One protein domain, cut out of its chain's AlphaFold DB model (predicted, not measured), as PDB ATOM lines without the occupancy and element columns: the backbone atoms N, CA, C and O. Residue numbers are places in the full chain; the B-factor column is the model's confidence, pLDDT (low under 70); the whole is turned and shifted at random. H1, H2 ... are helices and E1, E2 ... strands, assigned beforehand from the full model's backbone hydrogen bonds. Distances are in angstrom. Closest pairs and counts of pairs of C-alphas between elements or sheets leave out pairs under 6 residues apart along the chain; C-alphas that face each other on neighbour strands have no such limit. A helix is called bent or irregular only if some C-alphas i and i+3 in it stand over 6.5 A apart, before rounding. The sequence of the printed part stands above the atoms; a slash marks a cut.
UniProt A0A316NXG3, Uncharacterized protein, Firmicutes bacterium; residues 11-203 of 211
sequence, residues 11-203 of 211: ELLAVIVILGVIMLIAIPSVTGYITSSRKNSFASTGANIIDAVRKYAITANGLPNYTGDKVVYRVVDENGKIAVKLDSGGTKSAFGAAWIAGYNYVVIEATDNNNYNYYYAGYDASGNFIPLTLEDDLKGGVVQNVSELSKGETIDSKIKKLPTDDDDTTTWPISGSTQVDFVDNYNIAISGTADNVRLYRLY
ATOM      1  N   GLU A  11    -113.302 -73.945 197.189       88.38
ATOM      2  CA  GLU A  11    -114.441 -74.137 196.281       88.38
ATOM      3  C   GLU A  11    -114.075 -73.702 194.863       88.38
ATOM      4  O   GLU A  11    -114.355 -74.407 193.898       88.38
ATOM      5  N   LEU A  12    -113.381 -72.569 194.743       90.06
ATOM      6  CA  LEU A  12    -112.939 -72.057 193.449       90.06
ATOM      7  C   LEU A  12    -111.834 -72.946 192.854       90.06
ATOM      8  O   LEU A  12    -111.854 -73.236 191.659       90.06
ATOM      9  N   LEU A  13    -110.930 -73.462 193.697       92.44
ATOM     10  CA  LEU A  13    -109.877 -74.397 193.300       92.44
ATOM     11  C   LEU A  13    -110.455 -75.702 192.732       92.44
ATOM     12  O   LEU A  13    -110.033 -76.152 191.669       92.44
ATOM     13  N   ALA A  14    -111.433 -76.305 193.412       93.00
ATOM     14  CA  ALA A  14    -112.041 -77.554 192.958       93.00
ATOM     15  C   ALA A  14    -112.685 -77.402 191.566       93.00
ATOM     16  O   ALA A  14    -112.535 -78.277 190.713       93.00
ATOM     17  N   VAL A  15    -113.340 -76.265 191.304       93.75
ATOM     18  CA  VAL A  15    -113.985 -75.985 190.011       93.75
ATOM     19  C   VAL A  15    -112.961 -75.847 188.885       93.75
ATOM     20  O   VAL A  15    -113.137 -76.460 187.833       93.75
ATOM     21  N   ILE A  16    -111.875 -75.094 189.089       93.94
ATOM     22  CA  ILE A  16    -110.859 -74.925 188.036       93.94
ATOM     23  C   ILE A  16    -110.113 -76.229 187.740       93.94
ATOM     24  O   ILE A  16    -109.759 -76.469 186.589       93.94
ATOM     25  N   VAL A  17    -109.927 -77.098 188.742       95.38
ATOM     26  CA  VAL A  17    -109.323 -78.425 188.549       95.38
ATOM     27  C   VAL A  17    -110.216 -79.287 187.660       95.38
ATOM     28  O   VAL A  17    -109.737 -79.849 186.677       95.38
ATOM     29  N   ILE A  18    -111.520 -79.345 187.949       96.00
ATOM     30  CA  ILE A  18    -112.473 -80.116 187.139       96.00
ATOM     31  C   ILE A  18    -112.555 -79.553 185.710       96.00
ATOM     32  O   ILE A  18    -112.471 -80.319 184.749       96.00
ATOM     33  N   LEU A  19    -112.648 -78.226 185.547       95.31
ATOM     34  CA  LEU A  19    -112.642 -77.582 184.226       95.31
ATOM     35  C   LEU A  19    -111.346 -77.867 183.454       95.31
ATOM     36  O   LEU A  19    -111.405 -78.133 182.255       95.31
ATOM     37  N   GLY A  20    -110.195 -77.876 184.131       95.31
ATOM     38  CA  GLY A  20    -108.903 -78.198 183.526       95.31
ATOM     39  C   GLY A  20    -108.841 -79.627 182.980       95.31
ATOM     40  O   GLY A  20    -108.398 -79.834 181.851       95.31
ATOM     41  N   VAL A  21    -109.350 -80.607 183.736       95.50
ATOM     42  CA  VAL A  21    -109.415 -82.012 183.288       95.50
ATOM     43  C   VAL A  21    -110.335 -82.164 182.072       95.50
ATOM     44  O   VAL A  21    -109.980 -82.853 181.116       95.50
ATOM     45  N   ILE A  22    -111.489 -81.487 182.067       95.50
ATOM     46  CA  ILE A  22    -112.423 -81.520 180.931       95.50
ATOM     47  C   ILE A  22    -111.783 -80.889 179.685       95.50
ATOM     48  O   ILE A  22    -111.862 -81.467 178.600       95.50
ATOM     49  N   MET A  23    -111.107 -79.742 179.825       92.81
ATOM     50  CA  MET A  23    -110.432 -79.078 178.703       92.81
ATOM     51  C   MET A  23    -109.324 -79.944 178.096       92.81
ATOM     52  O   MET A  23    -109.216 -79.998 176.871       92.81
ATOM     53  N   LEU A  24    -108.552 -80.660 178.922       92.00
ATOM     54  CA  LEU A  24    -107.478 -81.548 178.459       92.00
ATOM     55  C   LEU A  24    -107.988 -82.581 177.438       92.00
ATOM     56  O   LEU A  24    -107.346 -82.810 176.415       92.00
ATOM     57  N   ILE A  25    -109.152 -83.180 177.701       90.88
ATOM     58  CA  ILE A  25    -109.757 -84.202 176.832       90.88
ATOM     59  C   ILE A  25    -110.509 -83.551 175.658       90.88
ATOM     60  O   ILE A  25    -110.547 -84.098 174.556       90.88
ATOM     61  N   ALA A  26    -111.106 -82.375 175.871       89.69
ATOM     62  CA  ALA A  26    -111.953 -81.716 174.880       89.69
ATOM     63  C   ALA A  26    -111.173 -81.073 173.720       89.69
ATOM     64  O   ALA A  26    -111.638 -81.134 172.581       89.69
ATOM     65  N   ILE A  27    -110.002 -80.473 173.976       88.44
ATOM     66  CA  ILE A  27    -109.219 -79.738 172.962       88.44
ATOM     67  C   ILE A  27    -108.966 -80.558 171.680       88.44
ATOM     68  O   ILE A  27    -109.350 -80.074 170.611       88.44
ATOM     69  N   PRO A  28    -108.387 -81.779 171.720       87.19
ATOM     70  CA  PRO A  28    -108.105 -82.527 170.492       87.19
ATOM     71  C   PRO A  28    -109.379 -82.824 169.682       87.19
ATOM     72  O   PRO A  28    -109.413 -82.576 168.475       87.19
ATOM     73  N   SER A  29    -110.464 -83.241 170.339       86.94
ATOM     74  CA  SER A  29    -111.748 -83.534 169.685       86.94
ATOM     75  C   SER A  29    -112.367 -82.302 169.014       86.94
ATOM     76  O   SER A  29    -112.848 -82.377 167.882       86.94
ATOM     77  N   VAL A  30    -112.308 -81.142 169.678       89.56
ATOM     78  CA  VAL A  30    -112.829 -79.876 169.138       89.56
ATOM     79  C   VAL A  30    -112.016 -79.420 167.923       89.56
ATOM     80  O   VAL A  30    -112.600 -78.997 166.925       89.56
ATOM     81  N   THR A  31    -110.684 -79.552 167.949       88.62
ATOM     82  CA  THR A  31    -109.836 -79.163 166.803       88.62
ATOM     83  C   THR A  31    -110.109 -79.997 165.547       88.62
ATOM     84  O   THR A  31    -110.177 -79.442 164.446       88.62
ATOM     85  N   GLY A  32    -110.343 -81.306 165.701       88.81
ATOM     86  CA  GLY A  32    -110.734 -82.184 164.595       88.81
ATOM     87  C   GLY A  32    -112.091 -81.797 164.005       88.81
ATOM     88  O   GLY A  32    -112.214 -81.643 162.791       88.81
ATOM     89  N   TYR A  33    -113.086 -81.541 164.861       91.38
ATOM     90  CA  TYR A  33    -114.417 -81.102 164.428       91.38
ATOM     91  C   TYR A  33    -114.374 -79.773 163.660       91.38
ATOM     92  O   TYR A  33    -114.975 -79.652 162.591       91.38
ATOM     93  N   ILE A  34    -113.615 -78.791 164.161       91.94
ATOM     94  CA  ILE A  34    -113.418 -77.503 163.482       91.94
ATOM     95  C   ILE A  34    -112.773 -77.712 162.110       91.94
ATOM     96  O   ILE A  34    -113.217 -77.117 161.132       91.94
ATOM     97  N   THR A  35    -111.754 -78.567 162.016       92.69
ATOM     98  CA  THR A  35    -111.064 -78.836 160.744       92.69
ATOM     99  C   THR A  35    -112.009 -79.465 159.723       92.69
ATOM    100  O   THR A  35    -112.095 -78.974 158.599       92.69
ATOM    101  N   SER A  36    -112.784 -80.479 160.112       94.38
ATOM    102  CA  SER A  36    -113.788 -81.102 159.237       94.38
ATOM    103  C   SER A  36    -114.881 -80.118 158.815       94.38
ATOM    104  O   SER A  36    -115.274 -80.091 157.650       94.38
ATOM    105  N   SER A  37    -115.336 -79.259 159.733       95.12
ATOM    106  CA  SER A  37    -116.303 -78.201 159.429       95.12
ATOM    107  C   SER A  37    -115.749 -77.197 158.411       95.12
ATOM    108  O   SER A  37    -116.436 -76.874 157.440       95.12
ATOM    109  N   ARG A  38    -114.485 -76.776 158.559       94.50
ATOM    110  CA  ARG A  38    -113.804 -75.909 157.585       94.50
ATOM    111  C   ARG A  38    -113.650 -76.584 156.227       94.50
ATOM    112  O   ARG A  38    -113.951 -75.953 155.222       94.50
ATOM    113  N   LYS A  39    -113.254 -77.863 156.181       95.50
ATOM    114  CA  LYS A  39    -113.176 -78.631 154.925       95.50
ATOM    115  C   LYS A  39    -114.540 -78.707 154.226       95.50
ATOM    116  O   LYS A  39    -114.628 -78.444 153.031       95.50
ATOM    117  N   ASN A  40    -115.614 -78.987 154.965       95.44
ATOM    118  CA  ASN A  40    -116.971 -79.000 154.407       95.44
ATOM    119  C   ASN A  40    -117.393 -77.621 153.877       95.44
ATOM    120  O   ASN A  40    -117.952 -77.531 152.790       95.44
ATOM    121  N   SER A  41    -117.092 -76.544 154.607       93.12
ATOM    122  CA  SER A  41    -117.382 -75.176 154.162       93.12
ATOM    123  C   SER A  41    -116.558 -74.774 152.931       93.12
ATOM    124  O   SER A  41    -117.081 -74.123 152.029       93.12
ATOM    125  N   PHE A  42    -115.301 -75.214 152.844       92.19
ATOM    126  CA  PHE A  42    -114.448 -75.014 151.671       92.19
ATOM    127  C   PHE A  42    -115.020 -75.724 150.433       92.19
ATOM    128  O   PHE A  42    -115.082 -75.128 149.363       92.19
ATOM    129  N   ALA A  43    -115.505 -76.960 150.580       93.75
ATOM    130  CA  ALA A  43    -116.170 -77.686 149.497       93.75
ATOM    131  C   ALA A  43    -117.513 -77.044 149.100       93.75
ATOM    132  O   ALA A  43    -117.757 -76.816 147.920       93.75
ATOM    133  N   SER A  44    -118.332 -76.646 150.079       91.94
ATOM    134  CA  SER A  44    -119.588 -75.919 149.838       91.94
ATOM    135  C   SER A  44    -119.365 -74.594 149.108       91.94
ATOM    136  O   SER A  44    -120.187 -74.206 148.289       91.94
ATOM    137  N   THR A  45    -118.243 -73.919 149.363       88.00
ATOM    138  CA  THR A  45    -117.858 -72.714 148.617       88.00
ATOM    139  C   THR A  45    -117.687 -73.021 147.129       88.00
ATOM    140  O   THR A  45    -118.188 -72.278 146.292       88.00
ATOM    141  N   GLY A  46    -117.022 -74.130 146.796       88.69
ATOM    142  CA  GLY A  46    -116.881 -74.582 145.412       88.69
ATOM    143  C   GLY A  46    -118.224 -74.899 144.748       88.69
ATOM    144  O   GLY A  46    -118.427 -74.524 143.597       88.69
ATOM    145  N   ALA A  47    -119.165 -75.498 145.483       90.56
ATOM    146  CA  ALA A  47    -120.512 -75.777 144.976       90.56
ATOM    147  C   ALA A  47    -121.276 -74.479 144.663       90.56
ATOM    148  O   ALA A  47    -121.828 -74.332 143.578       90.56
ATOM    149  N   ASN A  48    -121.198 -73.482 145.551       86.62
ATOM    150  CA  ASN A  48    -121.806 -72.170 145.309       86.62
ATOM    151  C   ASN A  48    -121.206 -71.476 144.071       86.62
ATOM    152  O   ASN A  48    -121.919 -70.816 143.314       86.62
ATOM    153  N   ILE A  49    -119.899 -71.635 143.834       85.00
ATOM    154  CA  ILE A  49    -119.240 -71.122 142.624       85.00
ATOM    155  C   ILE A  49    -119.747 -71.852 141.374       85.00
ATOM    156  O   ILE A  49    -119.991 -71.201 140.359       85.00
ATOM    157  N   ILE A  50    -119.911 -73.178 141.429       88.94
ATOM    158  CA  ILE A  50    -120.499 -73.954 140.326       88.94
ATOM    159  C   ILE A  50    -121.895 -73.423 139.996       88.94
ATOM    160  O   ILE A  50    -122.176 -73.175 138.827       88.94
ATOM    161  N   ASP A  51    -122.739 -73.176 140.999       87.38
ATOM    162  CA  ASP A  51    -124.086 -72.633 140.793       87.38
ATOM    163  C   ASP A  51    -124.072 -71.239 140.153       87.38
ATOM    164  O   ASP A  51    -124.857 -70.956 139.243       87.38
ATOM    165  N   ALA A  52    -123.154 -70.374 140.586       80.88
ATOM    166  CA  ALA A  52    -122.939 -69.059 139.988       80.88
ATOM    167  C   ALA A  52    -122.516 -69.167 138.510       80.88
ATOM    168  O   ALA A  52    -123.089 -68.501 137.643       80.88
ATOM    169  N   VAL A  53    -121.555 -70.047 138.207       83.88
ATOM    170  CA  VAL A  53    -121.085 -70.307 136.838       83.88
ATOM    171  C   VAL A  53    -122.191 -70.904 135.979       83.88
ATOM    172  O   VAL A  53    -122.377 -70.466 134.850       83.88
ATOM    173  N   ARG A  54    -122.958 -71.862 136.503       87.06
ATOM    174  CA  ARG A  54    -124.097 -72.490 135.825       87.06
ATOM    175  C   ARG A  54    -125.119 -71.447 135.383       87.06
ATOM    176  O   ARG A  54    -125.484 -71.415 134.211       87.06
ATOM    177  N   LYS A  55    -125.545 -70.570 136.300       83.69
ATOM    178  CA  LYS A  55    -126.482 -69.475 135.998       83.69
ATOM    179  C   LYS A  55    -125.925 -68.565 134.899       83.69
ATOM    180  O   LYS A  55    -126.617 -68.292 133.921       83.69
ATOM    181  N   TYR A  56    -124.666 -68.151 135.027       79.12
ATOM    182  CA  TYR A  56    -124.022 -67.270 134.055       79.12
ATOM    183  C   TYR A  56    -123.853 -67.918 132.675       79.12
ATOM    184  O   TYR A  56    -124.167 -67.300 131.660       79.12
ATOM    185  N   ALA A  57    -123.397 -69.171 132.621       83.31
ATOM    186  CA  ALA A  57    -123.161 -69.897 131.379       83.31
ATOM    187  C   ALA A  57    -124.445 -70.068 130.558       83.31
ATOM    188  O   ALA A  57    -124.403 -69.951 129.332       83.31
ATOM    189  N   ILE A  58    -125.584 -70.279 131.227       83.38
ATOM    190  CA  ILE A  58    -126.902 -70.337 130.585       83.38
ATOM    191  C   ILE A  58    -127.274 -68.971 129.992       83.38
ATOM    192  O   ILE A  58    -127.629 -68.895 128.818       83.38
ATOM    193  N   THR A  59    -127.162 -67.886 130.766       79.19
ATOM    194  CA  THR A  59    -127.537 -66.533 130.309       79.19
ATOM    195  C   THR A  59    -126.639 -66.026 129.179       79.19
ATOM    196  O   THR A  59    -127.112 -65.385 128.243       79.19
ATOM    197  N   ALA A  60    -125.342 -66.331 129.243       74.44
ATOM    198  CA  ALA A  60    -124.339 -65.855 128.297       74.44
ATOM    199  C   ALA A  60    -124.160 -66.763 127.063       74.44
ATOM    200  O   ALA A  60    -123.258 -66.511 126.262       74.44
ATOM    201  N   ASN A  61    -124.966 -67.826 126.905       79.12
ATOM    202  CA  ASN A  61    -124.763 -68.878 125.894       79.12
ATOM    203  C   ASN A  61    -123.318 -69.419 125.878       79.12
ATOM    204  O   ASN A  61    -122.734 -69.661 124.821       79.12
ATOM    205  N   GLY A  62    -122.717 -69.566 127.058       82.06
ATOM    206  CA  GLY A  62    -121.336 -70.020 127.216       82.06
ATOM    207  C   GLY A  62    -121.202 -71.506 127.557       82.06
ATOM    208  O   GLY A  62    -120.139 -71.950 127.977       82.06
ATOM    209  N   LEU A  63    -122.273 -72.280 127.378       86.62
ATOM    210  CA  LEU A  63    -122.256 -73.733 127.522       86.62
ATOM    211  C   LEU A  63    -121.527 -74.409 126.338       86.62
ATOM    212  O   LEU A  63    -121.543 -73.884 125.221       86.62
ATOM    213  N   PRO A  64    -120.891 -75.575 126.563       87.31
ATOM    214  CA  PRO A  64    -120.333 -76.389 125.484       87.31
ATOM    215  C   PRO A  64    -121.449 -76.912 124.559       87.31
ATOM    216  O   PRO A  64    -122.561 -77.162 125.018       87.31
ATOM    217  N   ASN A  65    -121.167 -77.065 123.257       84.44
ATOM    218  CA  ASN A  65    -122.205 -77.330 122.245       84.44
ATOM    219  C   ASN A  65    -122.326 -78.806 121.854       84.44
ATOM    220  O   ASN A  65    -123.420 -79.255 121.512       84.44
ATOM    221  N   TYR A  66    -121.221 -79.552 121.871       85.06
ATOM    222  CA  TYR A  66    -121.190 -80.953 121.457       85.06
ATOM    223  C   TYR A  66    -120.784 -81.859 122.616       85.06
ATOM    224  O   TYR A  66    -119.976 -81.468 123.449       85.06
ATOM    225  N   THR A  67    -121.323 -83.081 122.673       86.81
ATOM    226  CA  THR A  67    -120.898 -84.082 123.667       86.81
ATOM    227  C   THR A  67    -119.374 -84.213 123.667       86.81
ATOM    228  O   THR A  67    -118.764 -84.421 122.618       86.81
ATOM    229  N   GLY A  68    -118.769 -84.127 124.852       82.50
ATOM    230  CA  GLY A  68    -117.322 -84.169 125.049       82.50
ATOM    231  C   GLY A  68    -116.637 -82.804 124.954       82.50
ATOM    232  O   GLY A  68    -115.492 -82.687 125.394       82.50
ATOM    233  N   ASP A  69    -117.318 -81.765 124.455       86.12
ATOM    234  CA  ASP A  69    -116.808 -80.397 124.505       86.12
ATOM    235  C   ASP A  69    -116.724 -79.913 125.949       86.12
ATOM    236  O   ASP A  69    -117.584 -80.188 126.796       86.12
ATOM    237  N   LYS A  70    -115.694 -79.109 126.202       87.62
ATOM    238  CA  LYS A  70    -115.419 -78.530 127.510       87.62
ATOM    239  C   LYS A  70    -115.234 -77.025 127.387       87.62
ATOM    240  O   LYS A  70    -114.635 -76.518 126.437       87.62
ATOM    241  N   VAL A  71    -115.712 -76.313 128.395       88.75
ATOM    242  CA  VAL A  71    -115.485 -74.879 128.585       88.75
ATOM    243  C   VAL A  71    -115.034 -74.631 130.015       88.75
ATOM    244  O   VAL A  71    -115.387 -75.374 130.933       88.75
ATOM    245  N   VAL A  72    -114.236 -73.589 130.215       88.69
ATOM    246  CA  VAL A  72    -113.647 -73.267 131.516       88.69
ATOM    247  C   VAL A  72    -114.042 -71.862 131.908       88.69
ATOM    248  O   VAL A  72    -113.912 -70.940 131.115       88.69
ATOM    249  N   TYR A  73    -114.475 -71.686 133.146       85.38
ATOM    250  CA  TYR A  73    -114.787 -70.400 133.743       85.38
ATOM    251  C   TYR A  73    -113.813 -70.134 134.874       85.38
ATOM    252  O   TYR A  73    -113.849 -70.804 135.907       85.38
ATOM    253  N   ARG A  74    -112.953 -69.130 134.706       81.25
ATOM    254  CA  ARG A  74    -112.175 -68.613 135.834       81.25
ATOM    255  C   ARG A  74    -113.011 -67.586 136.594       81.25
ATOM    256  O   ARG A  74    -113.674 -66.738 135.992       81.25
ATOM    257  N   VAL A  75    -112.967 -67.659 137.919       71.31
ATOM    258  CA  VAL A  75    -113.676 -66.713 138.785       71.31
ATOM    259  C   VAL A  75    -112.800 -65.481 138.958       71.31
ATOM    260  O   VAL A  75    -111.700 -65.590 139.494       71.31
ATOM    261  N   VAL A  76    -113.263 -64.321 138.494       64.94
ATOM    262  CA  VAL A  76    -112.573 -63.033 138.664       64.94
ATOM    263  C   VAL A  76    -113.480 -62.020 139.373       64.94
ATOM    264  O   VAL A  76    -114.590 -62.341 139.766       64.94
ATOM    265  N   ASP A  77    -112.985 -60.827 139.642       58.84
ATOM    266  CA  ASP A  77    -113.581 -59.733 140.393       58.84
ATOM    267  C   ASP A  77    -113.615 -58.495 139.504       58.84
ATOM    268  O   ASP A  77    -113.173 -58.521 138.356       58.84
ATOM    269  N   GLU A  78    -114.159 -57.402 140.034       50.28
ATOM    270  CA  GLU A  78    -114.306 -56.128 139.315       50.28
ATOM    271  C   GLU A  78    -112.967 -55.530 138.844       50.28
ATOM    272  O   GLU A  78    -112.951 -54.709 137.935       50.28
ATOM    273  N   ASN A  79    -111.842 -55.958 139.424       52.38
ATOM    274  CA  ASN A  79    -110.488 -55.552 139.057       52.38
ATOM    275  C   ASN A  79    -109.723 -56.658 138.300       52.38
ATOM    276  O   ASN A  79    -108.501 -56.564 138.177       52.38
ATOM    277  N   GLY A  80    -110.394 -57.727 137.851       48.72
ATOM    278  CA  GLY A  80    -109.757 -58.874 137.190       48.72
ATOM    279  C   GLY A  80    -109.027 -59.850 138.131       48.72
ATOM    280  O   GLY A  80    -108.419 -60.820 137.674       48.72
ATOM    281  N   LYS A  81    -109.102 -59.648 139.453       45.12
ATOM    282  CA  LYS A  81    -108.541 -60.533 140.499       45.12
ATOM    283  C   LYS A  81    -109.587 -61.538 140.966       45.12
ATOM    284  O   LYS A  81    -110.745 -61.347 140.709       45.12
ATOM    285  N   ILE A  82    -109.265 -62.637 141.637       51.78
ATOM    286  CA  ILE A  82    -110.303 -63.636 141.985       51.78
ATOM    287  C   ILE A  82    -111.220 -63.136 143.116       51.78
ATOM    288  O   ILE A  82    -110.762 -63.013 144.251       51.78
ATOM    289  N   ALA A  83    -112.522 -62.942 142.856       51.25
ATOM    290  CA  ALA A  83    -113.534 -62.778 143.906       51.25
ATOM    291  C   ALA A  83    -114.507 -63.949 143.906       51.25
ATOM    292  O   ALA A  83    -115.565 -63.921 143.287       51.25
ATOM    293  N   VAL A  84    -114.195 -64.949 144.721       55.03
ATOM    294  CA  VAL A  84    -115.244 -65.777 145.308       55.03
ATOM    295  C   VAL A  84    -115.903 -64.922 146.390       55.03
ATOM    296  O   VAL A  84    -115.454 -64.909 147.538       55.03
ATOM    297  N   LYS A  85    -116.911 -64.122 146.025       51.09
ATOM    298  CA  LYS A  85    -117.777 -63.505 147.034       51.09
ATOM    299  C   LYS A  85    -118.689 -64.603 147.559       51.09
ATOM    300  O   LYS A  85    -119.570 -65.081 146.857       51.09
ATOM    301  N   LEU A  86    -118.423 -65.024 148.788       53.47
ATOM    302  CA  LEU A  86    -119.346 -65.856 149.545       53.47
ATOM    303  C   LEU A  86    -120.540 -65.005 149.984       53.47
ATOM    304  O   LEU A  86    -120.360 -63.823 150.282       53.47
ATOM    305  N   ASP A  87    -121.713 -65.617 150.145       51.50
ATOM    306  CA  ASP A  87    -122.941 -64.964 150.646       51.50
ATOM    307  C   ASP A  87    -122.747 -64.249 152.001       51.50
ATOM    308  O   ASP A  87    -123.515 -63.373 152.387       51.50
ATOM    309  N   SER A  88    -121.667 -64.575 152.719       46.75
ATOM    310  CA  SER A  88    -121.234 -63.920 153.958       46.75
ATOM    311  C   SER A  88    -120.442 -62.609 153.755       46.75
ATOM    312  O   SER A  88    -119.953 -62.045 154.736       46.75
ATOM    313  N   GLY A  89    -120.230 -62.132 152.523       50.88
ATOM    314  CA  GLY A  89    -119.462 -60.908 152.233       50.88
ATOM    315  C   GLY A  89    -117.945 -61.021 152.451       50.88
ATOM    316  O   GLY A  89    -117.230 -60.022 152.380       50.88
ATOM    317  N   GLY A  90    -117.434 -62.227 152.718       60.53
ATOM    318  CA  GLY A  90    -116.005 -62.504 152.854       60.53
ATOM    319  C   GLY A  90    -115.363 -62.913 151.524       60.53
ATOM    320  O   GLY A  90    -115.959 -63.649 150.747       60.53
ATOM    321  N   THR A  91    -114.121 -62.479 151.292       71.31
ATOM    322  CA  THR A  91    -113.287 -62.850 150.126       71.31
ATOM    323  C   THR A  91    -112.294 -63.978 150.431       71.31
ATOM    324  O   THR A  91    -111.358 -64.232 149.673       71.31
ATOM    325  N   LYS A  92    -112.455 -64.628 151.586       80.31
ATOM    326  CA  LYS A  92    -111.517 -65.608 152.139       80.31
ATOM    327  C   LYS A  92    -112.113 -67.010 152.116       80.31
ATOM    328  O   LYS A  92    -113.327 -67.173 152.184       80.31
ATOM    329  N   SER A  93    -111.244 -68.012 152.080       86.44
ATOM    330  CA  SER A  93    -111.614 -69.415 152.235       86.44
ATOM    331  C   SER A  93    -112.122 -69.711 153.653       86.44
ATOM    332  O   SER A  93    -111.906 -68.938 154.593       86.44
ATOM    333  N   ALA A  94    -112.716 -70.890 153.844       88.56
ATOM    334  CA  ALA A  94    -113.121 -71.390 155.162       88.56
ATOM    335  C   ALA A  94    -111.955 -71.518 156.171       88.56
ATOM    336  O   ALA A  94    -112.177 -71.632 157.379       88.56
ATOM    337  N   PHE A  95    -110.705 -71.478 155.697       89.81
ATOM    338  CA  PHE A  95    -109.498 -71.464 156.524       89.81
ATOM    339  C   PHE A  95    -108.970 -70.049 156.807       89.81
ATOM    340  O   PHE A  95    -107.939 -69.901 157.461       89.81
ATOM    341  N   GLY A  96    -109.670 -69.005 156.354       87.56
ATOM    342  CA  GLY A  96    -109.321 -67.603 156.592       87.56
ATOM    343  C   GLY A  96    -108.217 -67.053 155.684       87.56
ATOM    344  O   GLY A  96    -107.746 -65.935 155.920       87.56
ATOM    345  N   ALA A  97    -107.817 -67.803 154.655       88.19
ATOM    346  CA  ALA A  97    -106.821 -67.395 153.669       88.19
ATOM    347  C   ALA A  97    -107.454 -66.783 152.418       88.19
ATOM    348  O   ALA A  97    -108.614 -67.036 152.104       88.19
ATOM    349  N   ALA A  98    -106.677 -65.976 151.697       85.50
ATOM    350  CA  ALA A  98    -107.071 -65.503 150.376       85.50
ATOM    351  C   ALA A  98    -106.981 -66.646 149.352       85.50
ATOM    352  O   ALA A  98    -106.134 -67.531 149.481       85.50
ATOM    353  N   TRP A  99    -107.829 -66.608 148.329       85.75
ATOM    354  CA  TRP A  99    -107.762 -67.525 147.192       85.75
ATOM    355  C   TRP A  99    -106.555 -67.200 146.298       85.75
ATOM    356  O   TRP A  99    -106.250 -66.028 146.071       85.75
ATOM    357  N   ILE A 100    -105.862 -68.222 145.789       84.25
ATOM    358  CA  ILE A 100    -104.703 -68.045 144.901       84.25
ATOM    359  C   ILE A 100    -105.157 -67.899 143.449       84.25
ATOM    360  O   ILE A 100    -105.885 -68.733 142.905       84.25
ATOM    361  N   ALA A 101    -104.694 -66.838 142.794       78.50
ATOM    362  CA  ALA A 101    -105.041 -66.550 141.413       78.50
ATOM    363  C   ALA A 101    -104.588 -67.668 140.451       78.50
ATOM    364  O   ALA A 101    -103.502 -68.227 140.594       78.50
ATOM    365  N   GLY A 102    -105.438 -68.007 139.479       78.81
ATOM    366  CA  GLY A 102    -105.178 -69.038 138.468       78.81
ATOM    367  C   GLY A 102    -105.574 -70.461 138.873       78.81
ATOM    368  O   GLY A 102    -105.703 -71.314 138.008       78.81
ATOM    369  N   TYR A 103    -105.835 -70.737 140.151       86.00
ATOM    370  CA  TYR A 103    -106.164 -72.095 140.619       86.00
ATOM    371  C   TYR A 103    -107.635 -72.286 140.996       86.00
ATOM    372  O   TYR A 103    -108.002 -73.353 141.474       86.00
ATOM    373  N   ASN A 104    -108.463 -71.253 140.819       86.94
ATOM    374  CA  ASN A 104    -109.880 -71.273 141.167       86.94
ATOM    375  C   ASN A 104    -110.718 -71.115 139.900       86.94
ATOM    376  O   ASN A 104    -110.767 -70.032 139.307       86.94
ATOM    377  N   TYR A 105    -111.327 -72.210 139.458       87.12
ATOM    378  CA  TYR A 105    -112.085 -72.254 138.213       87.12
ATOM    379  C   TYR A 105    -113.085 -73.406 138.196       87.12
ATOM    380  O   TYR A 105    -112.943 -74.398 138.914       87.12
ATOM    381  N   VAL A 106    -114.088 -73.258 137.338       90.19
ATOM    382  CA  VAL A 106    -115.085 -74.282 137.034       90.19
ATOM    383  C   VAL A 106    -114.879 -74.766 135.611       90.19
ATOM    384  O   VAL A 106    -114.578 -73.983 134.714       90.19
ATOM    385  N   VAL A 107    -115.054 -76.060 135.400       91.19
ATOM    386  CA  VAL A 107    -115.095 -76.677 134.076       91.19
ATOM    387  C   VAL A 107    -116.498 -77.216 133.861       91.19
ATOM    388  O   VAL A 107    -117.029 -77.902 134.732       91.19
ATOM    389  N   ILE A 108    -117.076 -76.922 132.702       91.81
ATOM    390  CA  ILE A 108    -118.335 -77.511 132.253       91.81
ATOM    391  C   ILE A 108    -118.008 -78.440 131.091       91.81
ATOM    392  O   ILE A 108    -117.372 -78.020 130.125       91.81
ATOM    393  N   GLU A 109    -118.442 -79.690 131.186       91.12
ATOM    394  CA  GLU A 109    -118.342 -80.681 130.119       91.12
ATOM    395  C   GLU A 109    -119.740 -81.042 129.633       91.12
ATOM    396  O   GLU A 109    -120.591 -81.430 130.438       91.12
ATOM    397  N   ALA A 110    -119.976 -80.920 128.327       90.75
ATOM    398  CA  ALA A 110    -121.200 -81.412 127.713       90.75
ATOM    399  C   ALA A 110    -121.197 -82.939 127.733       90.75
ATOM    400  O   ALA A 110    -120.289 -83.592 127.213       90.75
ATOM    401  N   THR A 111    -122.243 -83.509 128.312       88.94
ATOM    402  CA  THR A 111    -122.544 -84.934 128.235       88.94
ATOM    403  C   THR A 111    -123.723 -85.151 127.291       88.94
ATOM    404  O   THR A 111    -124.237 -84.220 126.665       88.94
ATOM    405  N   ASP A 112    -124.149 -86.401 127.142       86.31
ATOM    406  CA  ASP A 112    -125.250 -86.727 126.247       86.31
ATOM    407  C   ASP A 112    -126.561 -86.042 126.662       86.31
ATOM    408  O   ASP A 112    -126.889 -85.908 127.846       86.31
ATOM    409  N   ASN A 113    -127.362 -85.679 125.655       82.56
ATOM    410  CA  ASN A 113    -128.713 -85.133 125.808       82.56
ATOM    411  C   ASN A 113    -128.785 -83.764 126.512       82.56
ATOM    412  O   ASN A 113    -129.676 -83.556 127.335       82.56
ATOM    413  N   ASN A 114    -127.890 -82.823 126.183       82.06
ATOM    414  CA  ASN A 114    -127.837 -81.475 126.784       82.06
ATOM    415  C   ASN A 114    -127.662 -81.484 128.312       82.06
ATOM    416  O   ASN A 114    -128.076 -80.547 128.999       82.06
ATOM    417  N   ASN A 115    -127.068 -82.547 128.843       89.94
ATOM    418  CA  ASN A 115    -126.655 -82.596 130.233       89.94
ATOM    419  C   ASN A 115    -125.220 -82.084 130.348       89.94
ATOM    420  O   ASN A 115    -124.460 -82.079 129.380       89.94
ATOM    421  N   TYR A 116    -124.855 -81.635 131.545       92.38
ATOM    422  CA  TYR A 116    -123.540 -81.062 131.789       92.38
ATOM    423  C   TYR A 116    -122.973 -81.581 133.100       92.38
ATOM    424  O   TYR A 116    -123.651 -81.536 134.127       92.38
ATOM    425  N   ASN A 117    -121.720 -82.018 133.059       93.69
ATOM    426  CA  ASN A 117    -120.943 -82.272 134.263       93.69
ATOM    427  C   ASN A 117    -120.203 -80.994 134.650       93.69
ATOM    428  O   ASN A 117    -119.578 -80.348 133.805       93.69
ATOM    429  N   TYR A 118    -120.252 -80.655 135.934       93.56
ATOM    430  CA  TYR A 118    -119.567 -79.496 136.488       93.56
ATOM    431  C   TYR A 118    -118.428 -79.961 137.381       93.56
ATOM    432  O   TYR A 118    -118.619 -80.784 138.275       93.56
ATOM    433  N   TYR A 119    -117.244 -79.403 137.157       93.38
ATOM    434  CA  TYR A 119    -116.070 -79.667 137.972       93.38
ATOM    435  C   TYR A 119    -115.551 -78.372 138.567       93.38
ATOM    436  O   TYR A 119    -115.563 -77.336 137.906       93.38
ATOM    437  N   TYR A 120    -115.031 -78.440 139.785       92.38
ATOM    438  CA  TYR A 120    -114.398 -77.312 140.455       92.38
ATOM    439  C   TYR A 120    -112.969 -77.660 140.858       92.38
ATOM    440  O   TYR A 120    -112.694 -78.764 141.331       92.38
ATOM    441  N   ALA A 121    -112.071 -76.696 140.692       92.00
ATOM    442  CA  ALA A 121    -110.755 -76.698 141.309       92.00
ATOM    443  C   ALA A 121    -110.587 -75.408 142.113       92.00
ATOM    444  O   ALA A 121    -111.063 -74.349 141.696       92.00
ATOM    445  N   GLY A 122    -109.907 -75.501 143.255       90.69
ATOM    446  CA  GLY A 122    -109.656 -74.338 144.097       90.69
ATOM    447  C   GLY A 122    -108.405 -74.470 144.948       90.69
ATOM    448  O   GLY A 122    -108.042 -75.571 145.350       90.69
ATOM    449  N   TYR A 123    -107.764 -73.343 145.251       91.44
ATOM    450  CA  TYR A 123    -106.551 -73.275 146.071       91.44
ATOM    451  C   TYR A 123    -106.487 -71.965 146.864       91.44
ATOM    452  O   TYR A 123    -106.735 -70.888 146.309       91.44
ATOM    453  N   ASP A 124    -106.131 -72.054 148.148       91.31
ATOM    454  CA  ASP A 124    -105.955 -70.915 149.051       91.31
ATOM    455  C   ASP A 124    -104.504 -70.716 149.531       91.31
ATOM    456  O   ASP A 124    -103.648 -71.596 149.452       91.31
ATOM    457  N   ALA A 125    -104.226 -69.526 150.065       90.38
ATOM    458  CA  ALA A 125    -102.907 -69.140 150.567       90.38
ATOM    459  C   ALA A 125    -102.473 -69.872 151.849       90.38
ATOM    460  O   ALA A 125    -101.304 -69.798 152.221       90.38
ATOM    461  N   SER A 126    -103.388 -70.576 152.520       92.81
ATOM    462  CA  SER A 126    -103.070 -71.461 153.650       92.81
ATOM    463  C   SER A 126    -102.634 -72.852 153.182       92.81
ATOM    464  O   SER A 126    -102.364 -73.724 154.012       92.81
ATOM    465  N   GLY A 127    -102.565 -73.084 151.870       93.75
ATOM    466  CA  GLY A 127    -102.137 -74.356 151.323       93.75
ATOM    467  C   GLY A 127    -103.279 -75.344 151.090       93.75
ATOM    468  O   GLY A 127    -103.002 -76.479 150.720       93.75
ATOM    469  N   ASN A 128    -104.540 -74.980 151.329       95.06
ATOM    470  CA  ASN A 128    -105.671 -75.894 151.162       95.06
ATOM    471  C   ASN A 128    -106.175 -75.847 149.729       95.06
ATOM    472  O   ASN A 128    -106.361 -74.766 149.166       95.06
ATOM    473  N   PHE A 129    -106.431 -77.015 149.155       94.62
ATOM    474  CA  PHE A 129    -106.872 -77.123 147.778       94.62
ATOM    475  C   PHE A 129    -107.891 -78.241 147.569       94.62
ATOM    476  O   PHE A 129    -107.944 -79.219 148.317       94.62
ATOM    477  N   ILE A 130    -108.698 -78.078 146.524       94.50
ATOM    478  CA  ILE A 130    -109.531 -79.123 145.935       94.50
ATOM    479  C   ILE A 130    -108.980 -79.363 144.523       94.50
ATOM    480  O   ILE A 130    -108.978 -78.418 143.726       94.50
ATOM    481  N   PRO A 131    -108.482 -80.575 144.201       92.62
ATOM    482  CA  PRO A 131    -108.133 -80.924 142.824       92.62
ATOM    483  C   PRO A 131    -109.382 -80.847 141.942       92.62
ATOM    484  O   PRO A 131    -110.487 -80.826 142.470       92.62
ATOM    485  N   LEU A 132    -109.242 -80.845 140.615       91.81
ATOM    486  CA  LEU A 132    -110.411 -80.796 139.731       91.81
ATOM    487  C   LEU A 132    -111.379 -81.956 140.043       91.81
ATOM    488  O   LEU A 132    -111.078 -83.113 139.756       91.81
ATOM    489  N   THR A 133    -112.511 -81.632 140.668       93.50
ATOM    490  CA  THR A 133    -113.435 -82.594 141.284       93.50
ATOM    491  C   THR A 133    -114.848 -82.348 140.777       93.50
ATOM    492  O   THR A 133    -115.255 -81.193 140.654       93.50
ATOM    493  N   LEU A 134    -115.581 -83.424 140.488       94.62
ATOM    494  CA  LEU A 134    -116.983 -83.380 140.073       94.62
ATOM    495  C   LEU A 134    -117.863 -82.814 141.199       94.62
ATOM    496  O   LEU A 134    -117.631 -83.097 142.373       94.62
ATOM    497  N   GLU A 135    -118.891 -82.047 140.845       94.50
ATOM    498  CA  GLU A 135    -119.850 -81.443 141.783       94.50
ATOM    499  C   GLU A 135    -120.416 -82.441 142.810       94.50
ATOM    500  O   GLU A 135    -120.424 -82.156 144.006       94.50
ATOM    501  N   ASP A 136    -120.802 -83.643 142.374       94.19
ATOM    502  CA  ASP A 136    -121.373 -84.686 143.244       94.19
ATOM    503  C   ASP A 136    -120.396 -85.197 144.326       94.19
ATOM    504  O   ASP A 136    -120.796 -85.666 145.407       94.19
ATOM    505  N   ASP A 137    -119.097 -85.073 144.051       95.62
ATOM    506  CA  ASP A 137    -118.000 -85.477 144.930       95.62
ATOM    507  C   ASP A 137    -117.461 -84.317 145.778       95.62
ATOM    508  O   ASP A 137    -116.592 -84.522 146.634       95.62
ATOM    509  N   LEU A 138    -117.994 -83.103 145.602       94.12
ATOM    510  CA  LEU A 138    -117.516 -81.878 146.236       94.12
ATOM    511  C   LEU A 138    -117.912 -81.805 147.724       94.12
ATOM    512  O   LEU A 138    -118.788 -81.060 148.161       94.12
ATOM    513  N   LYS A 139    -117.234 -82.616 148.534       94.94
ATOM    514  CA  LYS A 139    -117.442 -82.782 149.982       94.94
ATOM    515  C   LYS A 139    -116.136 -82.511 150.729       94.94
ATOM    516  O   LYS A 139    -115.057 -82.548 150.148       94.94
ATOM    517  N   GLY A 140    -116.180 -82.302 152.048       91.50
ATOM    518  CA  GLY A 140    -114.962 -81.984 152.812       91.50
ATOM    519  C   GLY A 140    -113.847 -83.035 152.728       91.50
ATOM    520  O   GLY A 140    -112.688 -82.709 152.965       91.50
ATOM    521  N   GLY A 141    -114.163 -84.277 152.345       93.25
ATOM    522  CA  GLY A 141    -113.171 -85.333 152.128       93.25
ATOM    523  C   GLY A 141    -112.198 -85.072 150.971       93.25
ATOM    524  O   GLY A 141    -111.086 -85.586 151.018       93.25
ATOM    525  N   VAL A 142    -112.570 -84.259 149.975       94.69
ATOM    526  CA  VAL A 142    -111.695 -83.963 148.822       94.69
ATOM    527  C   VAL A 142    -110.712 -82.819 149.083       94.69
ATOM    528  O   VAL A 142    -109.805 -82.595 148.284       94.69
ATOM    529  N   VAL A 143    -110.861 -82.109 150.209       95.56
ATOM    530  CA  VAL A 143    -109.983 -80.997 150.589       95.56
ATOM    531  C   VAL A 143    -108.666 -81.532 151.145       95.56
ATOM    532  O   VAL A 143    -108.627 -82.164 152.210       95.56
ATOM    533  N   GLN A 144    -107.589 -81.209 150.440       95.12
ATOM    534  CA  GLN A 144    -106.211 -81.588 150.747       95.12
ATOM    535  C   GLN A 144    -105.397 -80.353 151.137       95.12
ATOM    536  O   GLN A 144    -105.798 -79.221 150.853       95.12
ATOM    537  N   ASN A 145    -104.253 -80.556 151.787       95.31
ATOM    538  CA  ASN A 145    -103.295 -79.484 152.041       95.31
ATOM    539  C   ASN A 145    -101.965 -79.744 151.319       95.31
ATOM    540  O   ASN A 145    -101.508 -80.878 151.233       95.31
ATOM    541  N   VAL A 146    -101.304 -78.698 150.822       94.25
ATOM    542  CA  VAL A 146     -99.997 -78.802 150.141       94.25
ATOM    543  C   VAL A 146     -98.915 -79.434 151.017       94.25
ATOM    544  O   VAL A 146     -97.982 -80.030 150.491       94.25
ATOM    545  N   SER A 147     -99.039 -79.344 152.345       92.88
ATOM    546  CA  SER A 147     -98.142 -80.027 153.288       92.88
ATOM    547  C   SER A 147     -98.297 -81.553 153.299       92.88
ATOM    548  O   SER A 147     -97.405 -82.245 153.780       92.88
ATOM    549  N   GLU A 148     -99.397 -82.076 152.752       91.44
ATOM    550  CA  GLU A 148     -99.697 -83.510 152.642       91.44
ATOM    551  C   GLU A 148     -99.214 -84.101 151.301       91.44
ATOM    552  O   GLU A 148     -99.345 -85.304 151.076       91.44
ATOM    553  N   LEU A 149     -98.652 -83.277 150.405       90.25
ATOM    554  CA  LEU A 149     -98.143 -83.721 149.106       90.25
ATOM    555  C   LEU A 149     -96.886 -84.588 149.245       90.25
ATOM    556  O   LEU A 149     -96.009 -84.341 150.078       90.25
ATOM    557  N   SER A 150     -96.770 -85.597 148.379       90.00
ATOM    558  CA  SER A 150     -95.596 -86.469 148.346       90.00
ATOM    559  C   SER A 150     -94.364 -85.724 147.832       90.00
ATOM    560  O   SER A 150     -94.451 -84.739 147.099       90.00
ATOM    561  N   LYS A 151     -93.169 -86.222 148.169       88.69
ATOM    562  CA  LYS A 151     -91.909 -85.633 147.699       88.69
ATOM    563  C   LYS A 151     -91.867 -85.594 146.163       88.69
ATOM    564  O   LYS A 151     -91.831 -86.640 145.525       88.69
ATOM    565  N   GLY A 152     -91.800 -84.388 145.599       83.50
ATOM    566  CA  GLY A 152     -91.769 -84.153 144.150       83.50
ATOM    567  C   GLY A 152     -93.124 -83.782 143.540       83.50
ATOM    568  O   GLY A 152     -93.153 -83.326 142.401       83.50
ATOM    569  N   GLU A 153     -94.222 -83.910 144.288       88.62
ATOM    570  CA  GLU A 153     -95.511 -83.345 143.894       88.62
ATOM    571  C   GLU A 153     -95.547 -81.845 144.211       88.62
ATOM    572  O   GLU A 153     -95.075 -81.389 145.254       88.62
ATOM    573  N   THR A 154     -96.121 -81.069 143.297       89.00
ATOM    574  CA  THR A 154     -96.354 -79.629 143.458       89.00
ATOM    575  C   THR A 154     -97.841 -79.330 143.322       89.00
ATOM    576  O   THR A 154     -98.601 -80.150 142.803       89.00
ATOM    577  N   ILE A 155     -98.277 -78.140 143.733       88.88
ATOM    578  CA  ILE A 155     -99.664 -77.719 143.494       88.88
ATOM    579  C   ILE A 155    -100.028 -77.776 142.001       88.88
ATOM    580  O   ILE A 155    -101.106 -78.250 141.658       88.88
ATOM    581  N   ASP A 156     -99.086 -77.440 141.117       87.00
ATOM    582  CA  ASP A 156     -99.263 -77.483 139.658       87.00
ATOM    583  C   ASP A 156     -99.456 -78.903 139.112       87.00
ATOM    584  O   ASP A 156    -100.033 -79.087 138.042       87.00
ATOM    585  N   SER A 157     -98.989 -79.918 139.849       85.19
ATOM    586  CA  SER A 157     -99.237 -81.326 139.521       85.19
ATOM    587  C   SER A 157    -100.652 -81.788 139.887       85.19
ATOM    588  O   SER A 157    -101.117 -82.802 139.371       85.19
ATOM    589  N   LYS A 158    -101.342 -81.056 140.773       87.00
ATOM    590  CA  LYS A 158    -102.701 -81.372 141.243       87.00
ATOM    591  C   LYS A 158    -103.770 -80.488 140.612       87.00
ATOM    592  O   LYS A 158    -104.882 -80.954 140.379       87.00
ATOM    593  N   ILE A 159    -103.444 -79.223 140.361       87.62
ATOM    594  CA  ILE A 159    -104.346 -78.223 139.793       87.62
ATOM    595  C   ILE A 159    -103.598 -77.471 138.703       87.62
ATOM    596  O   ILE A 159    -102.521 -76.924 138.928       87.62
ATOM    597  N   LYS A 160    -104.196 -77.395 137.515       85.69
ATOM    598  CA  LYS A 160    -103.632 -76.615 136.420       85.69
ATOM    599  C   LYS A 160    -103.768 -75.125 136.744       85.69
ATOM    600  O   LYS A 160    -104.883 -74.616 136.798       85.69
ATOM    601  N   LYS A 161    -102.648 -74.411 136.892       83.56
ATOM    602  CA  LYS A 161    -102.667 -72.943 136.958       83.56
ATOM    603  C   LYS A 161    -103.172 -72.381 135.622       83.56
ATOM    604  O   LYS A 161    -102.580 -72.636 134.572       83.56
ATOM    605  N   LEU A 162    -104.271 -71.640 135.672       78.81
ATOM    606  CA  LEU A 162    -104.803 -70.824 134.586       78.81
ATOM    607  C   LEU A 162    -104.108 -69.454 134.541       78.81
ATOM    608  O   LEU A 162    -103.650 -68.975 135.582       78.81
ATOM    609  N   PRO A 163    -104.046 -68.800 133.368       72.56
ATOM    610  CA  PRO A 163    -103.510 -67.455 133.238       72.56
ATOM    611  C   PRO A 163    -104.320 -66.466 134.078       72.56
ATOM    612  O   PRO A 163    -105.556 -66.498 134.132       72.56
ATOM    613  N   THR A 164    -103.589 -65.582 134.743       67.44
ATOM    614  CA  THR A 164    -104.104 -64.501 135.583       67.44
ATOM    615  C   THR A 164    -103.824 -63.174 134.913       67.44
ATOM    616  O   THR A 164    -102.816 -63.070 134.231       67.44
ATOM    617  N   ASP A 165    -104.621 -62.143 135.179       59.72
ATOM    618  CA  ASP A 165    -104.459 -60.832 134.522       59.72
ATOM    619  C   ASP A 165    -103.075 -60.200 134.713       59.72
ATOM    620  O   ASP A 165    -102.613 -59.480 133.837       59.72
ATOM    621  N   ASP A 166    -102.386 -60.539 135.804       52.78
ATOM    622  CA  ASP A 166    -101.022 -60.081 136.085       52.78
ATOM    623  C   ASP A 166     -99.928 -60.829 135.281       52.78
ATOM    624  O   ASP A 166     -98.840 -60.293 135.089       52.78
ATOM    625  N   ASP A 167    -100.210 -62.045 134.794       50.00
ATOM    626  CA  ASP A 167     -99.262 -62.931 134.086       50.00
ATOM    627  C   ASP A 167     -99.620 -63.085 132.586       50.00
ATOM    628  O   ASP A 167     -98.966 -63.837 131.857       50.00
ATOM    629  N   ASP A 168    -100.683 -62.422 132.116       51.38
ATOM    630  CA  ASP A 168    -101.296 -62.698 130.820       51.38
ATOM    631  C   ASP A 168    -100.864 -61.708 129.730       51.38
ATOM    632  O   ASP A 168    -101.211 -60.529 129.742       51.38
ATOM    633  N   THR A 169    -100.116 -62.198 128.740       48.62
ATOM    634  CA  THR A 169     -99.806 -61.438 127.518       48.62
ATOM    635  C   THR A 169    -100.930 -61.511 126.480       48.62
ATOM    636  O   THR A 169    -100.803 -60.915 125.409       48.62
ATOM    637  N   THR A 170    -102.000 -62.278 126.729       52.81
ATOM    638  CA  THR A 170    -103.152 -62.351 125.825       52.81
ATOM    639  C   THR A 170    -104.009 -61.095 125.959       52.81
ATOM    640  O   THR A 170    -104.311 -60.610 127.048       52.81
ATOM    641  N   THR A 171    -104.361 -60.504 124.818       50.62
ATOM    642  CA  THR A 171    -105.212 -59.314 124.768       50.62
ATOM    643  C   THR A 171    -106.656 -59.743 124.985       50.62
ATOM    644  O   THR A 171    -107.308 -60.229 124.064       50.62
ATOM    645  N   TRP A 172    -107.150 -59.592 126.207       54.31
ATOM    646  CA  TRP A 172    -108.562 -59.804 126.500       54.31
ATOM    647  C   TRP A 172    -109.407 -58.646 125.961       54.31
ATOM    648  O   TRP A 172    -108.910 -57.514 125.890       54.31
ATOM    649  N   PRO A 173    -110.673 -58.890 125.585       50.84
ATOM    650  CA  PRO A 173    -111.587 -57.804 125.269       50.84
ATOM    651  C   PRO A 173    -111.726 -56.874 126.487       50.84
ATOM    652  O   PRO A 173    -111.602 -57.290 127.638       50.84
ATOM    653  N   ILE A 174    -111.903 -55.578 126.235       49.06
ATOM    654  CA  ILE A 174    -111.999 -54.570 127.297       49.06
ATOM    655  C   ILE A 174    -113.331 -54.765 128.032       49.06
ATOM    656  O   ILE A 174    -114.393 -54.768 127.401       49.06
ATOM    657  N   SER A 175    -113.270 -54.863 129.364       46.75
ATOM    658  CA  SER A 175    -114.449 -54.908 130.236       46.75
ATOM    659  C   SER A 175    -115.383 -53.727 129.929       46.75
ATOM    660  O   SER A 175    -114.965 -52.569 129.984       46.75
ATOM    661  N   GLY A 176    -116.636 -54.021 129.563       47.84
ATOM    662  CA  GLY A 176    -117.655 -53.016 129.228       47.84
ATOM    663  C   GLY A 176    -118.152 -53.020 127.778       47.84
ATOM    664  O   GLY A 176    -119.033 -52.228 127.443       47.84
ATOM    665  N   SER A 177    -117.651 -53.908 126.914       41.69
ATOM    666  CA  SER A 177    -118.359 -54.249 125.674       41.69
ATOM    667  C   SER A 177    -119.457 -55.280 125.969       41.69
ATOM    668  O   SER A 177    -119.347 -56.062 126.906       41.69
ATOM    669  N   THR A 178    -120.523 -55.320 125.174       40.19
ATOM    670  CA  THR A 178    -121.595 -56.341 125.213       40.19
ATOM    671  C   THR A 178    -121.112 -57.771 124.892       40.19
ATOM    672  O   THR A 178    -121.915 -58.647 124.575       40.19
ATOM    673  N   GLN A 179    -119.801 -58.009 124.926       45.34
ATOM    674  CA  GLN A 179    -119.131 -59.228 124.515       45.34
ATOM    675  C   GLN A 179    -118.689 -60.007 125.756       45.34
ATOM    676  O   GLN A 179    -118.114 -59.452 126.686       45.34
ATOM    677  N   VAL A 180    -118.980 -61.305 125.774       53.66
ATOM    678  CA  VAL A 180    -118.483 -62.218 126.805       53.66
ATOM    679  C   VAL A 180    -116.955 -62.283 126.677       53.66
ATOM    680  O   VAL A 180    -116.455 -62.579 125.594       53.66
ATOM    681  N   ASP A 181    -116.205 -62.006 127.747       65.31
ATOM    682  CA  ASP A 181    -114.738 -62.061 127.715       65.31
ATOM    683  C   ASP A 181    -114.267 -63.523 127.690       65.31
ATOM    684  O   ASP A 181    -114.230 -64.192 128.732       65.31
ATOM    685  N   PHE A 182    -113.902 -64.029 126.508       67.62
ATOM    686  CA  PHE A 182    -113.353 -65.375 126.338       67.62
ATOM    687  C   PHE A 182    -112.066 -65.412 125.506       67.62
ATOM    688  O   PHE A 182    -111.839 -64.573 124.637       67.62
ATOM    689  N   VAL A 183    -111.242 -66.429 125.766       71.06
ATOM    690  CA  VAL A 183    -110.075 -66.818 124.963       71.06
ATOM    691  C   VAL A 183    -110.315 -68.224 124.423       71.06
ATOM    692  O   VAL A 183    -110.633 -69.144 125.177       71.06
ATOM    693  N   ASP A 184    -110.178 -68.390 123.110       71.31
ATOM    694  CA  ASP A 184    -110.288 -69.686 122.439       71.31
ATOM    695  C   ASP A 184    -108.968 -70.471 122.474       71.31
ATOM    696  O   ASP A 184    -107.882 -69.901 122.590       71.31
ATOM    697  N   ASN A 185    -109.072 -71.793 122.300       66.88
ATOM    698  CA  ASN A 185    -107.938 -72.709 122.132       66.88
ATOM    699  C   ASN A 185    -106.950 -72.704 123.316       66.88
ATOM    700  O   ASN A 185    -105.734 -72.831 123.141       66.88
ATOM    701  N   TYR A 186    -107.477 -72.552 124.532       72.00
ATOM    702  CA  TYR A 186    -106.699 -72.661 125.756       72.00
ATOM    703  C   TYR A 186    -106.454 -74.137 126.077       72.00
ATOM    704  O   TYR A 186    -107.400 -74.906 126.204       72.00
ATOM    705  N   ASN A 187    -105.195 -74.548 126.223       68.38
ATOM    706  CA  ASN A 187    -104.873 -75.937 126.543       68.38
ATOM    707  C   ASN A 187    -105.009 -76.187 128.052       68.38
ATOM    708  O   ASN A 187    -104.142 -75.801 128.850       68.38
ATOM    709  N   ILE A 188    -106.083 -76.874 128.433       68.31
ATOM    710  CA  ILE A 188    -106.249 -77.432 129.770       68.31
ATOM    711  C   ILE A 188    -106.180 -78.957 129.667       68.31
ATOM    712  O   ILE A 188    -106.863 -79.583 128.863       68.31
ATOM    713  N   ALA A 189    -105.337 -79.578 130.489       60.69
ATOM    714  CA  ALA A 189    -105.313 -81.029 130.593       60.69
ATOM    715  C   ALA A 189    -106.405 -81.469 131.573       60.69
ATOM    716  O   ALA A 189    -106.144 -81.620 132.769       60.69
ATOM    717  N   ILE A 190    -107.636 -81.634 131.095       58.31
ATOM    718  CA  ILE A 190    -108.699 -82.265 131.879       58.31
ATOM    719  C   ILE A 190    -108.561 -83.767 131.631       58.31
ATOM    720  O   ILE A 190    -108.550 -84.209 130.492       58.31
ATOM    721  N   SER A 191    -108.374 -84.565 132.685       52.81
ATOM    722  CA  SER A 191    -108.102 -86.019 132.604       52.81
ATOM    723  C   SER A 191    -106.771 -86.448 131.949       52.81
ATOM    724  O   SER A 191    -106.578 -87.622 131.651       52.81
ATOM    725  N   GLY A 192    -105.812 -85.529 131.778       52.22
ATOM    726  CA  GLY A 192    -104.460 -85.855 131.295       52.22
ATOM    727  C   GLY A 192    -104.285 -85.861 129.772       52.22
ATOM    728  O   GLY A 192    -103.171 -86.089 129.303       52.22
ATOM    729  N   THR A 193    -105.336 -85.545 129.010       49.06
ATOM    730  CA  THR A 193    -105.254 -85.260 127.567       49.06
ATOM    731  C   THR A 193    -105.336 -83.752 127.351       49.06
ATOM    732  O   THR A 193    -106.059 -83.070 128.070       49.06
ATOM    733  N   ALA A 194    -104.536 -83.214 126.428       58.00
ATOM    734  CA  ALA A 194    -104.573 -81.795 126.087       58.00
ATOM    735  C   ALA A 194    -105.886 -81.472 125.364       58.00
ATOM    736  O   ALA A 194    -106.019 -81.784 124.179       58.00
ATOM    737  N   ASP A 195    -106.816 -80.833 126.068       68.81
ATOM    738  CA  ASP A 195    -108.072 -80.368 125.497       68.81
ATOM    739  C   ASP A 195    -107.956 -78.867 125.236       68.81
ATOM    740  O   ASP A 195    -107.717 -78.061 126.142       68.81
ATOM    741  N   ASN A 196    -108.100 -78.485 123.969       74.56
ATOM    742  CA  ASN A 196    -108.226 -77.083 123.598       74.56
ATOM    743  C   ASN A 196    -109.651 -76.640 123.916       74.56
ATOM    744  O   ASN A 196    -110.598 -77.039 123.242       74.56
ATOM    745  N   VAL A 197    -109.792 -75.817 124.945       80.25
ATOM    746  CA  VAL A 197    -111.083 -75.352 125.449       80.25
ATOM    747  C   VAL A 197    -111.212 -73.849 125.298       80.25
ATOM    748  O   VAL A 197    -110.224 -73.118 125.171       80.25
ATOM    749  N   ARG A 198    -112.450 -73.372 125.363       81.56
ATOM    750  CA  ARG A 198    -112.724 -71.949 125.531       81.56
ATOM    751  C   ARG A 198    -112.652 -71.580 127.011       81.56
ATOM    752  O   ARG A 198    -113.286 -72.227 127.846       81.56
ATOM    753  N   LEU A 199    -111.886 -70.539 127.325       81.25
ATOM    754  CA  LEU A 199    -111.740 -69.976 128.664       81.25
ATOM    755  C   LEU A 199    -112.548 -68.682 128.772       81.25
ATOM    756  O   LEU A 199    -112.259 -67.719 128.076       81.25
ATOM    757  N   TYR A 200    -113.509 -68.650 129.681       78.44
ATOM    758  CA  TYR A 200    -114.380 -67.526 129.992       78.44
ATOM    759  C   TYR A 200    -113.971 -66.842 131.299       78.44
ATOM    760  O   TYR A 200    -113.505 -67.491 132.245       78.44
ATOM    761  N   ARG A 201    -114.219 -65.531 131.392       74.38
ATOM    762  CA  ARG A 201    -114.186 -64.781 132.656       74.38
ATOM    763  C   ARG A 201    -115.585 -64.689 133.251       74.38
ATOM    764  O   ARG A 201    -116.507 -64.215 132.595       74.38
ATOM    765  N   LEU A 202    -115.731 -65.090 134.511       68.88
ATOM    766  CA  LEU A 202    -116.929 -64.793 135.290       68.88
ATOM    767  C   LEU A 202    -116.709 -63.502 136.087       68.88
ATOM    768  O   LEU A 202    -115.797 -63.466 136.911       68.88
ATOM    769  N   TYR A 203    -117.567 -62.495 135.889       64.12
ATOM    770  CA  TYR A 203    -117.623 -61.282 136.716       64.12
ATOM    771  C   TYR A 203    -118.840 -61.344 137.659       64.12
ATOM    772  O   TYR A 203    -119.957 -61.063 137.227       64.12
TER     773      TYR A 203
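AT A GLANCE: This is residues 11 to 203 of the 211 residues of an uncharacterized protein of Firmicutes bacterium (UniProt A0A316NXG3). A strongly twisted, curled sheet of six strands has one long helix, H1, packed across one face by residues 39 to 57, while residues 11 to 34 of H1 stick out as a free arm that makes the length. The printed part has 193 residues, in order H1 E1 E2 E3 E4 H2 E5 E6, mixed class; the mixed sheet runs E4 E3 E2 E1 E6 E5. It is loose, radius of gyration of the C-alphas 20.2 A, spanning 73 by 35 by 34 A.

HOW THE PARTS SIT: E1, residues 70 to 75, E2, 105 to 110, E3, 116 to 123, and E4, 128 to 134, form a meander, successive antiparallel hairpins, with N 73 and O 106 at 2.8 A, N 107 and O 119 at 2.9 A, N 130 and O 122 at 2.8 A. E6, residues 193 to 202, is parallel to E1, N 200 and O 72 at 2.7 A, and forms an antiparallel hairpin with E5, residues 182 to 190, N 183 and O 199 at 2.8 A. H1, residues 11 to 59, one helix by its hydrogen bonds, is bent, C-alphas 25 and 28 being 6.8 A apart; its arms H1a, 11 to 25, and H1b, 28 to 59, stand at a steep tilt of 55 degrees. H1b is on the sheet, two layers, a helix on one face, at a height over the sheet of 9.6 A; its closest C-alphas to E3 are Gly 46 and Tyr 120, 6.2 A. H2, residues 155 to 158, only grazes the sheet. Every O i to N i+4 pair is within hydrogen-bond range in H1b, 10 of 11 in H1a; H2 is too short for one.

IN THESE COORDINATES: H1a begins at C-alpha 11 (-114.441, -74.137, 196.281), 22.4 A long; H1b measures 47.4 A. E6, 24.8 A, ends at C-alpha 202 (-116.929, -64.793, 135.290).

THE WHOLE: The farthest C-alphas, Glu 11 and Tyr 66, are 75.4 A apart. The printed part has no cut. Links E1 to E2, E4 to H2 and H2 to E5 are long. Of the printed residues of this model, 46 are under pLDDT 70, among them residues 76 to 90 and 164 to 182.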